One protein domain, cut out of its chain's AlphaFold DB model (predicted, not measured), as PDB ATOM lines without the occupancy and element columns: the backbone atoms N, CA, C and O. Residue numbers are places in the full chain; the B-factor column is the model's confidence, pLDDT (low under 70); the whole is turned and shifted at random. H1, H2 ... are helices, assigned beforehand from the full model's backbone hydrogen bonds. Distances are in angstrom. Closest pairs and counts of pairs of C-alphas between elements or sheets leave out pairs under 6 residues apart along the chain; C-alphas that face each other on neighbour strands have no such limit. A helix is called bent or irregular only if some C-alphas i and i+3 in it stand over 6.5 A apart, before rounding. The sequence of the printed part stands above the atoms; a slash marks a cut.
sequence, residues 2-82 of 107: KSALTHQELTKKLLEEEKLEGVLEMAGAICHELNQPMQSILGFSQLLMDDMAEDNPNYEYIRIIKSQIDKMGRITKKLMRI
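Overview. This is residues 2 to 82 of the 107 residues of the protein "HisKA domain-containing protein" of Desulfobacterales bacterium (UniProt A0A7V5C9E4). This is a long helical hairpin: one very long helix, H1, and a second helix of less than half its residues, H2, which folds back beside the later part of H1. Residues 2 to 19 of H1 stick out as a free arm, and H1 has a kink of 25 degrees near residue 35. The printed part has 81 residues with two named helices, H1 then H2, and no named strand; the class is all helix. The whole is extended, a rod spanning 73 by 17 by 11 A, with a radius of gyration of the C-alphas of 21.5 A.

Along the chain. H1 takes residues 2 to 50 and measures 68.9 A from C-alpha 2 at (86.449, -54.639, -14.450) to C-alpha 50 at (19.894, -40.398, -4.025). After a short link of 6 residues, H2 takes residues 57 to 79 and measures 34.7 A, ending with C-alpha 79 at (50.348, -48.490, -6.065). H2 is neither bent nor irregular, but only just: C-alphas 57 and 60 are 6.1 A apart.

Arrangement. H1 and H2 form a helical hairpin. They touch, with 21 pairs of C-alphas within 8 A, and H1 does so with residues 27 to 49 alone. The closest C-alphas of the two are those of Cys 31 and Thr 76, 5.4 A apart. Their lines stand at a shallow tilt of 21 degrees, and they run opposite ways. O i to N i+4 pairs are within hydrogen-bond range in 44 of 45 cases in H1 and 18 of 19 in H2.

Size, cuts and confidence. The two C-alphas farthest apart are those of Lys 2 and Ala 53, at 73.3 A. Residues 2 to 19, which belong to H1, and residues 52 to 57 stand free; the body without them spans 45 by 15 by 11 A. The printed part has no cut and no long link. The mean pLDDT of the printed part is 94.2, and residue 2 alone is under 70.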
ATOM      1  N   LYS A   2      87.699 -54.936 -13.704       63.84
ATOM      2  CA  LYS A   2      86.449 -54.639 -14.450       63.84
ATOM      3  C   LYS A   2      85.362 -55.725 -14.308       63.84
ATOM      4  O   LYS A   2      84.224 -55.409 -14.018       63.84
ATOM      5  N   SER A   3      85.752 -57.000 -14.397       72.75
ATOM      6  CA  SER A   3      84.855 -58.161 -14.241       72.75
ATOM      7  C   SER A   3      84.222 -58.291 -12.841       72.75
ATOM      8  O   SER A   3      83.057 -58.661 -12.739       72.75
ATOM      9  N   ALA A   4      84.945 -57.934 -11.774       73.38
ATOM     10  CA  ALA A   4      84.410 -57.953 -10.411       73.38
ATOM     11  C   ALA A   4      83.416 -56.803 -10.162       73.38
ATOM     12  O   ALA A   4      82.407 -57.008  -9.495       73.38
ATOM     13  N   LEU A   5      83.668 -55.623 -10.749       72.94
ATOM     14  CA  LEU A   5      82.755 -54.477 -10.677       72.94
ATOM     15  C   LEU A   5      81.425 -54.790 -11.384       72.94
ATOM     16  O   LEU A   5      80.361 -54.582 -10.814       72.94
ATOM     17  N   THR A   6      81.490 -55.403 -12.571       87.56
ATOM     18  CA  THR A   6      80.307 -55.846 -13.327       87.56
ATOM     19  C   THR A   6      79.508 -56.916 -12.585       87.56
ATOM     20  O   THR A   6      78.281 -56.896 -12.607       87.56
ATOM     21  N   HIS A   7      80.184 -57.844 -11.899       88.50
ATOM     22  CA  HIS A   7      79.504 -58.846 -11.082       88.50
ATOM     23  C   HIS A   7      78.766 -58.203  -9.899       88.50
ATOM     24  O   HIS A   7      77.607 -58.519  -9.658       88.50
ATOM     25  N   GLN A   8      79.398 -57.249  -9.209       89.62
ATOM     26  CA  GLN A   8      78.775 -56.534  -8.094       89.62
ATOM     27  C   GLN A   8      77.570 -55.687  -8.538       89.62
ATOM     28  O   GLN A   8      76.546 -55.674  -7.855       89.62
ATOM     29  N   GLU A   9      77.666 -55.009  -9.685       91.12
ATOM     30  CA  GLU A   9      76.556 -54.255 -10.283       91.12
ATOM     31  C   GLU A   9      75.378 -55.163 -10.655       91.12
ATOM     32  O   GLU A   9      74.230 -54.822 -10.374       91.12
ATOM     33  N   LEU A  10      75.655 -56.331 -11.241       92.62
ATOM     34  CA  LEU A  10      74.625 -57.303 -11.603       92.62
ATOM     35  C   LEU A  10      73.920 -57.867 -10.365       92.62
ATOM     36  O   LEU A  10      72.695 -57.892 -10.322       92.62
ATOM     37  N   THR A  11      74.677 -58.251  -9.334       94.19
ATOM     38  CA  THR A  11      74.108 -58.741  -8.070       94.19
ATOM     39  C   THR A  11      73.239 -57.682  -7.398       94.19
ATOM     40  O   THR A  11      72.177 -58.000  -6.867       94.19
ATOM     41  N   LYS A  12      73.649 -56.408  -7.448       92.44
ATOM     42  CA  LYS A  12      72.837 -55.306  -6.923       92.44
ATOM     43  C   LYS A  12      71.519 -55.160  -7.690       92.44
ATOM     44  O   LYS A  12      70.486 -55.011  -7.048       92.44
ATOM     45  N   LYS A  13      71.551 -55.230  -9.026       91.31
ATOM     46  CA  LYS A  13      70.337 -55.166  -9.854       91.31
ATOM     47  C   LYS A  13      69.377 -56.314  -9.561       91.31
ATOM     48  O   LYS A  13      68.205 -56.054  -9.339       91.31
ATOM     49  N   LEU A  14      69.883 -57.545  -9.478       94.94
ATOM     50  CA  LEU A  14      69.063 -58.714  -9.139       94.94
ATOM     51  C   LEU A  14      68.379 -58.550  -7.775       94.94
ATOM     52  O   LEU A  14      67.198 -58.843  -7.635       94.94
ATOM     53  N   LEU A  15      69.097 -58.018  -6.782       95.25
ATOM     54  CA  LEU A  15      68.524 -57.745  -5.464       95.25
ATOM     55  C   LEU A  15      67.454 -56.638  -5.498       95.25
ATOM     56  O   LEU A  15      66.505 -56.674  -4.719       95.25
ATOM     57  N   GLU A  16      67.620 -55.617  -6.340       93.44
ATOM     58  CA  GLU A  16      66.606 -54.570  -6.532       93.44
ATOM     59  C   GLU A  16      65.365 -55.110  -7.259       93.44
ATOM     60  O   GLU A  16      64.251 -54.753  -6.874       93.44
ATOM     61  N   GLU A  17      65.540 -56.001  -8.237       95.25
ATOM     62  CA  GLU A  17      64.449 -56.690  -8.942       95.25
ATOM     63  C   GLU A  17      63.645 -57.597  -7.999       95.25
ATOM     64  O   GLU A  17      62.423 -57.488  -7.958       95.25
ATOM     65  N   GLU A  18      64.311 -58.407  -7.168       97.31
ATOM     66  CA  GLU A  18      63.650 -59.273  -6.175       97.31
ATOM     67  C   GLU A  18      62.840 -58.454  -5.153       97.31
ATOM     68  O   GLU A  18      61.704 -58.782  -4.805       97.31
ATOM     69  N   LYS A  19      63.390 -57.324  -4.689       96.25
ATOM     70  CA  LYS A  19      62.659 -56.413  -3.795       96.25
ATOM     71  C   LYS A  19      61.460 -55.771  -4.479       96.25
ATOM     72  O   LYS A  19      60.431 -55.580  -3.833       96.25
ATOM     73  N   LEU A  20      61.603 -55.389  -5.748       96.38
ATOM     74  CA  LEU A  20      60.513 -54.821  -6.528       96.38
ATOM     75  C   LEU A  20      59.387 -55.840  -6.717       96.38
ATOM     76  O   LEU A  20      58.228 -55.473  -6.548       96.38
ATOM     77  N   GLU A  21      59.709 -57.102  -6.996       97.69
ATOM     78  CA  GLU A  21      58.723 -58.181  -7.126       97.69
ATOM     79  C   GLU A  21      57.842 -58.283  -5.872       97.69
ATOM     80  O   GLU A  21      56.622 -58.149  -5.968       97.69
ATOM     81  N   GLY A  22      58.447 -58.350  -4.681       97.44
ATOM     82  CA  GLY A  22      57.688 -58.370  -3.425       97.44
ATOM     83  C   GLY A  22      56.841 -57.107  -3.189       97.44
ATOM     84  O   GLY A  22      55.746 -57.178  -2.628       97.44
ATOM     85  N   VAL A  23      57.302 -55.936  -3.643       96.81
ATOM     86  CA  VAL A  23      56.507 -54.693  -3.590       96.81
ATOM     87  C   VAL A  23      55.293 -54.775  -4.509       96.81
ATOM     88  O   VAL A  23      54.211 -54.346  -4.109       96.81
ATOM     89  N   LEU A  24      55.447 -55.323  -5.716       96.81
ATOM     90  CA  LEU A  24      54.360 -55.470  -6.685       96.81
ATOM     91  C   LEU A  24      53.308 -56.476  -6.210       96.81
ATOM     92  O   LEU A  24      52.113 -56.186  -6.301       96.81
ATOM     93  N   GLU A  25      53.730 -57.608  -5.644       97.69
ATOM     94  CA  GLU A  25      52.823 -58.597  -5.046       97.69
ATOM     95  C   GLU A  25      51.986 -57.977  -3.918       97.69
ATOM     96  O   GLU A  25      50.753 -58.064  -3.919       97.69
ATOM     97  N   MET A  26      52.644 -57.268  -2.994       97.00
ATOM     98  CA  MET A  26      51.967 -56.576  -1.896       97.00
ATOM     99  C   MET A  26      51.060 -55.448  -2.393       97.00
ATOM    100  O   MET A  26      49.949 -55.290  -1.883       97.00
ATOM    101  N   ALA A  27      51.488 -54.674  -3.393       96.19
ATOM    102  CA  ALA A  27      50.673 -53.623  -3.994       96.19
ATOM    103  C   ALA A  27      49.402 -54.199  -4.633       96.19
ATOM    104  O   ALA A  27      48.319 -53.650  -4.422       96.19
ATOM    105  N   GLY A  28      49.511 -55.320  -5.352       95.94
ATOM    106  CA  GLY A  28      48.371 -56.034  -5.928       95.94
ATOM    107  C   GLY A  28      47.380 -56.501  -4.861       95.94
ATOM    108  O   GLY A  28      46.189 -56.192  -4.956       95.94
ATOM    109  N   ALA A  29      47.875 -57.162  -3.811       97.44
ATOM    110  CA  ALA A  29      47.050 -57.632  -2.699       97.44
ATOM    111  C   ALA A  29      46.340 -56.472  -1.978       97.44
ATOM    112  O   ALA A  29      45.123 -56.492  -1.814       97.44
ATOM    113  N   ILE A  30      47.075 -55.414  -1.619       96.31
ATOM    114  CA  ILE A  30      46.505 -54.232  -0.957       96.31
ATOM    115  C   ILE A  30      45.458 -53.555  -1.849       96.31
ATOM    116  O   ILE A  30      44.402 -53.161  -1.357       96.31
ATOM    117  N   CYS A  31      45.712 -53.420  -3.154       96.19
ATOM    118  CA  CYS A  31      44.742 -52.820  -4.069       96.19
ATOM    119  C   CYS A  31      43.454 -53.639  -4.144       96.19
ATOM    120  O   CYS A  31      42.373 -53.055  -4.097       96.19
ATOM    121  N   HIS A  32      43.555 -54.966  -4.231       96.12
ATOM    122  CA  HIS A  32      42.393 -55.851  -4.216       96.12
ATOM    123  C   HIS A  32      41.572 -55.672  -2.929       96.12
ATOM    124  O   HIS A  32      40.396 -55.301  -2.987       96.12
ATOM    125  N   GLU A  33      42.224 -55.825  -1.775       97.69
ATOM    126  CA  GLU A  33      41.574 -55.789  -0.461       97.69
ATOM    127  C   GLU A  33      41.018 -54.407  -0.094       97.69
ATOM    128  O   GLU A  33      40.003 -54.322   0.590       97.69
ATOM    129  N   LEU A  34      41.632 -53.307  -0.552       97.62
ATOM    130  CA  LEU A  34      41.112 -51.953  -0.316       97.62
ATOM    131  C   LEU A  34      39.988 -51.578  -1.282       97.62
ATOM    132  O   LEU A  34      39.053 -50.878  -0.886       97.62
ATOM    133  N   ASN A  35      40.047 -52.019  -2.542       95.62
ATOM    134  CA  ASN A  35      39.025 -51.665  -3.528       95.62
ATOM    135  C   ASN A  35      37.642 -52.212  -3.143       95.62
ATOM    136  O   ASN A  35      36.643 -51.529  -3.364       95.62
ATOM    137  N   GLN A  36      37.564 -53.388  -2.515       96.88
ATOM    138  CA  GLN A  36      36.294 -53.991  -2.083       96.88
ATOM    139  C   GLN A  36      35.503 -53.137  -1.066       96.88
ATOM    140  O   GLN A  36      34.363 -52.761  -1.365       96.88
ATOM    141  N   PRO A  37      36.045 -52.782   0.118       97.69
ATOM    142  CA  PRO A  37      35.343 -51.932   1.071       97.69
ATOM    143  C   PRO A  37      35.119 -50.522   0.520       97.69
ATOM    144  O   PRO A  37      34.057 -49.954   0.762       97.69
ATOM    145  N   MET A  38      36.049 -49.971  -0.272       98.00
ATOM    146  CA  MET A  38      35.851 -48.671  -0.927       98.00
ATOM    147  C   MET A  38      34.634 -48.668  -1.855       98.00
ATOM    148  O   MET A  38      33.820 -47.750  -1.785       98.00
ATOM    149  N   GLN A  39      34.478 -49.706  -2.683       97.12
ATOM    150  CA  GLN A  39      33.338 -49.836  -3.588       97.12
ATOM    151  C   GLN A  39      32.017 -49.950  -2.817       97.12
ATOM    152  O   GLN A  39      31.022 -49.343  -3.208       97.12
ATOM    153  N   SER A  40      32.017 -50.689  -1.703       98.25
ATOM    154  CA  SER A  40      30.856 -50.808  -0.813       98.25
ATOM    155  C   SER A  40      30.474 -49.457  -0.196       98.25
ATOM    156  O   SER A  40      29.328 -49.021  -0.314       98.25
ATOM    157  N   ILE A  41      31.444 -48.739   0.383       98.25
ATOM    158  CA  ILE A  41      31.223 -47.412   0.980       98.25
ATOM    159  C   ILE A  41      30.718 -46.424  -0.075       98.25
ATOM    160  O   ILE A  41      29.778 -45.678   0.196       98.25
ATOM    161  N   LEU A  42      31.304 -46.430  -1.275       97.12
ATOM    162  CA  LEU A  42      30.874 -45.581  -2.385       97.12
ATOM    163  C   LEU A  42      29.429 -45.887  -2.804       97.12
ATOM    164  O   LEU A  42      28.641 -44.959  -2.975       97.12
ATOM    165  N   GLY A  43      29.075 -47.170  -2.923       97.19
ATOM    166  CA  GLY A  43      27.724 -47.608  -3.272       97.19
ATOM    167  C   GLY A  43      26.680 -47.164  -2.249       97.19
ATOM    168  O   GLY A  43      25.691 -46.536  -2.618       97.19
ATOM    169  N   PHE A  44      26.920 -47.410  -0.958       97.31
ATOM    170  CA  PHE A  44      26.007 -46.963   0.100       97.31
ATOM    171  C   PHE A  44      25.935 -45.440   0.218       97.31
ATOM    172  O   PHE A  44      24.854 -44.899   0.429       97.31
ATOM    173  N   SER A  45      27.059 -44.740   0.037       96.75
ATOM    174  CA  SER A  45      27.073 -43.274   0.012       96.75
ATOM    175  C   SER A  45      26.197 -42.734  -1.116       96.75
ATOM    176  O   SER A  45      25.450 -41.787  -0.901       96.75
ATOM    177  N   GLN A  46      26.244 -43.353  -2.301       95.62
ATOM    178  CA  GLN A  46      25.410 -42.945  -3.430       95.62
ATOM    179  C   GLN A  46      23.921 -43.179  -3.149       95.62
ATOM    180  O   GLN A  46      23.143 -42.251  -3.318       95.62
ATOM    181  N   LEU A  47      23.542 -44.357  -2.636       97.00
ATOM    182  CA  LEU A  47      22.147 -44.647  -2.271       97.00
ATOM    183  C   LEU A  47      21.596 -43.640  -1.249       97.00
ATOM    184  O   LEU A  47      20.493 -43.132  -1.411       97.00
ATOM    185  N   LEU A  48      22.383 -43.303  -0.221       96.06
ATOM    186  CA  LEU A  48      21.977 -42.319   0.785       96.06
ATOM    187  C   LEU A  48      21.809 -40.910   0.207       96.06
ATOM    188  O   LEU A  48      20.960 -40.167   0.685       96.06
ATOM    189  N   MET A  49      22.634 -40.525  -0.771       94.94
ATOM    190  CA  MET A  49      22.515 -39.227  -1.441       94.94
ATOM    191  C   MET A  49      21.335 -39.190  -2.417       94.94
ATOM    192  O   MET A  49      20.708 -38.144  -2.533       94.94
ATOM    193  N   ASP A  50      21.022 -40.302  -3.087       95.38
ATOM    194  CA  ASP A  50      19.894 -40.398  -4.025       95.38
ATOM    195  C   ASP A  50      18.536 -40.282  -3.299       95.38
ATOM    196  O   ASP A  50      17.595 -39.697  -3.835       95.38
ATOM    197  N   ASP A  51      18.454 -40.769  -2.055       93.81
ATOM    198  CA  ASP A  51      17.254 -40.717  -1.203       93.81
ATOM    199  C   ASP A  51      17.164 -39.446  -0.326       93.81
ATOM    200  O   ASP A  51      16.272 -39.322   0.521       93.81
ATOM    201  N   MET A  52      18.086 -38.488  -0.488       94.19
ATOM    202  CA  MET A  52      18.215 -37.315   0.382       94.19
ATOM    203  C   MET A  52      18.240 -36.006  -0.413       94.19
ATOM    204  O   MET A  52      18.931 -35.876  -1.417       94.19
ATOM    205  N   ALA A  53      17.521 -34.992   0.074       92.56
ATOM    206  CA  ALA A  53      17.590 -33.648  -0.494       92.56
ATOM    207  C   ALA A  53      18.967 -33.000  -0.247       92.56
ATOM    208  O   ALA A  53      19.566 -33.187   0.814       92.56
ATOM    209  N   GLU A  54      19.460 -32.213  -1.208       89.62
ATOM    210  CA  GLU A  54      20.794 -31.588  -1.142       89.62
ATOM    211  C   GLU A  54      20.956 -30.583   0.013       89.62
ATOM    212  O   GLU A  54      22.071 -30.322   0.458       89.62
ATOM    213  N   ASP A  55      19.855 -30.021   0.517       92.94
ATOM    214  CA  ASP A  55      19.835 -29.104   1.662       92.94
ATOM    215  C   ASP A  55      19.886 -29.827   3.019       92.94
ATOM    216  O   ASP A  55      20.011 -29.188   4.069       92.94
ATOM    217  N   ASN A  56      19.831 -31.162   3.022       95.19
ATOM    218  CA  ASN A  56      19.985 -31.945   4.233       95.19
ATOM    219  C   ASN A  56      21.424 -31.808   4.768       95.19
ATOM    220  O   ASN A  56      22.382 -32.069   4.038       95.19
ATOM    221  N   PRO A  57      21.619 -31.494   6.062       90.62
ATOM    222  CA  PRO A  57      22.956 -31.336   6.640       90.62
ATOM    223  C   PRO A  57      23.832 -32.593   6.519       90.62
ATOM    224  O   PRO A  57      25.058 -32.484   6.499       90.62
ATOM    225  N   ASN A  58      23.233 -33.783   6.408       95.00
ATOM    226  CA  ASN A  58      23.969 -35.034   6.229       95.00
ATOM    227  C   ASN A  58      24.484 -35.236   4.798       95.00
ATOM    228  O   ASN A  58      25.453 -35.975   4.614       95.00
ATOM    229  N   TYR A  59      23.891 -34.566   3.805       96.69
ATOM    230  CA  TYR A  59      24.305 -34.665   2.405       96.69
ATOM    231  C   TYR A  59      25.773 -34.250   2.241       96.69
ATOM    232  O   TYR A  59      26.563 -34.937   1.591       96.69
ATOM    233  N   GLU A  60      26.176 -33.174   2.924       95.06
ATOM    234  CA  GLU A  60      27.553 -32.680   2.899       95.06
ATOM    235  C   GLU A  60      28.547 -33.677   3.511       95.06
ATOM    236  O   GLU A  60      29.622 -33.910   2.956       95.06
ATOM    237  N   TYR A  61      28.187 -34.325   4.622       96.44
ATOM    238  CA  TYR A  61      29.050 -35.339   5.232       96.44
ATOM    239  C   TYR A  61      29.246 -36.547   4.312       96.44
ATOM    240  O   TYR A  61      30.373 -37.031   4.169       96.44
ATOM    241  N   ILE A  62      28.187 -37.002   3.637       96.81
ATOM    242  CA  ILE A  62      28.279 -38.119   2.687       96.81
ATOM    243  C   ILE A  62      29.124 -37.721   1.467       96.81
ATOM    244  O   ILE A  62      29.977 -38.496   1.020       96.81
ATOM    245  N   ARG A  63      28.991 -36.480   0.982       95.81
ATOM    246  CA  ARG A  63      29.842 -35.930  -0.085       95.81
ATOM    247  C   ARG A  63      31.325 -35.940   0.301       95.81
ATOM    248  O   ARG A  63      32.175 -36.305  -0.517       95.81
ATOM    249  N   ILE A  64      31.647 -35.582   1.545       96.94
ATOM    250  CA  ILE A  64      33.021 -35.641   2.064       96.94
ATOM    251  C   ILE A  64      33.526 -37.088   2.097       96.94
ATOM    252  O   ILE A  64      34.643 -37.333   1.637       96.94
ATOM    253  N   ILE A  65      32.721 -38.044   2.580       97.75
ATOM    254  CA  ILE A  65      33.078 -39.476   2.592       97.75
ATOM    255  C   ILE A  65      33.411 -39.949   1.174       97.75
ATOM    256  O   ILE A  65      34.502 -40.480   0.951       97.75
ATOM    257  N   LYS A  66      32.535 -39.674   0.200       96.88
ATOM    258  CA  LYS A  66      32.758 -40.001  -1.216       96.88
ATOM    259  C   LYS A  66      34.080 -39.424  -1.734       96.88
ATOM    260  O   LYS A  66      34.882 -40.150  -2.315       96.88
ATOM    261  N   SER A  67      34.372 -38.160  -1.421       97.12
ATOM    262  CA  SER A  67      35.637 -37.512  -1.800       97.12
ATOM    263  C   SER A  67      36.879 -38.187  -1.194       97.12
ATOM    264  O   SER A  67      37.939 -38.221  -1.827       97.12
ATOM    265  N   GLN A  68      36.783 -38.729   0.026       98.12
ATOM    266  CA  GLN A  68      37.882 -39.490   0.634       98.12
ATOM    267  C   GLN A  68      38.067 -40.853  -0.035       98.12
ATOM    268  O   GLN A  68      39.205 -41.227  -0.311       98.12
ATOM    269  N   ILE A  69      36.981 -41.546  -0.384       97.88
ATOM    270  CA  ILE A  69      37.064 -42.789  -1.164       97.88
ATOM    271  C   ILE A  69      37.716 -42.532  -2.532       97.88
ATOM    272  O   ILE A  69      38.623 -43.264  -2.926       97.88
ATOM    273  N   ASP A  70      37.376 -41.431  -3.206       95.44
ATOM    274  CA  ASP A  70      38.025 -41.047  -4.468       95.44
ATOM    275  C   ASP A  70      39.528 -40.771  -4.298       95.44
ATOM    276  O   ASP A  70      40.334 -41.096  -5.178       95.44
ATOM    277  N   LYS A  71      39.937 -40.156  -3.177       97.00
ATOM    278  CA  LYS A  71      41.360 -39.961  -2.838       97.00
ATOM    279  C   LYS A  71      42.064 -41.297  -2.638       97.00
ATOM    280  O   LYS A  71      43.142 -41.487  -3.196       97.00
ATOM    281  N   MET A  72      41.455 -42.215  -1.895       97.50
ATOM    282  CA  MET A  72      41.998 -43.557  -1.688       97.50
ATOM    283  C   MET A  72      42.133 -44.311  -3.020       97.50
ATOM    284  O   MET A  72      43.188 -44.885  -3.283       97.50
ATOM    285  N   GLY A  73      41.153 -44.195  -3.920       95.56
ATOM    286  CA  GLY A  73      41.227 -44.757  -5.272       95.56
ATOM    287  C   GLY A  73      42.377 -44.193  -6.120       95.56
ATOM    288  O   GLY A  73      42.953 -44.897  -6.947       95.56
ATOM    289  N   ARG A  74      42.777 -42.930  -5.914       94.69
ATOM    290  CA  ARG A  74      43.991 -42.382  -6.556       94.69
ATOM    291  C   ARG A  74      45.273 -42.993  -5.989       94.69
ATOM    292  O   ARG A  74      46.219 -43.198  -6.745       94.69
ATOM    293  N   ILE A  75      45.304 -43.299  -4.693       95.25
ATOM    294  CA  ILE A  75      46.452 -43.947  -4.043       95.25
ATOM    295  C   ILE A  75      46.598 -45.389  -4.538       95.25
ATOM    296  O   ILE A  75      47.694 -45.772  -4.941       95.25
ATOM    297  N   THR A  76      45.511 -46.167  -4.594       95.12
ATOM    298  CA  THR A  76      45.563 -47.547  -5.114       95.12
ATOM    299  C   THR A  76      45.981 -47.584  -6.584       95.12
ATOM    300  O   THR A  76      46.807 -48.404  -6.972       95.12
ATOM    301  N   LYS A  77      45.536 -46.623  -7.404       92.88
ATOM    302  CA  LYS A  77      46.042 -46.470  -8.780       92.88
ATOM    303  C   LYS A  77      47.548 -46.212  -8.847       92.88
ATOM    304  O   LYS A  77      48.196 -46.758  -9.731       92.88
ATOM    305  N   LYS A  78      48.112 -45.409  -7.937       94.06
ATOM    306  CA  LYS A  78      49.568 -45.192  -7.881       94.06
ATOM    307  C   LYS A  78      50.322 -46.446  -7.443       94.06
ATOM    308  O   LYS A  78      51.348 -46.749  -8.035       94.06
ATOM    309  N   LEU A  79      49.787 -47.198  -6.478       95.19
ATOM    310  CA  LEU A  79      50.348 -48.490  -6.065       95.19
ATOM    311  C   LEU A  79      50.434 -49.475  -7.240       95.19
ATOM    312  O   LEU A  79      51.481 -50.076  -7.451       95.19
ATOM    313  N   MET A  80      49.379 -49.583  -8.055       93.19
ATOM    314  CA  MET A  80      49.381 -50.442  -9.252       93.19
ATOM    315  C   MET A  80      50.352 -49.984 -10.351       93.19
ATOM    316  O   MET A  80      50.633 -50.750 -11.267       93.19
ATOM    317  N   ARG A  81      50.827 -48.736 -10.298       94.38
ATOM    318  CA  ARG A  81      51.744 -48.144 -11.284       94.38
ATOM    319  C   ARG A  81      53.195 -48.114 -10.805       94.38
ATOM    320  O   ARG A  81      54.001 -47.409 -11.403       94.38
ATOM    321  N   ILE A  82      53.533 -48.814  -9.723       95.94
ATOM    322  CA  ILE A  82      54.925 -48.954  -9.286       95.94
ATOM    323  C   ILE A  82      55.716 -49.697 -10.371       95.94
ATOM    324  O   ILE A  82      55.288 -50.747 -10.839       95.94
TER     325      ILE A  82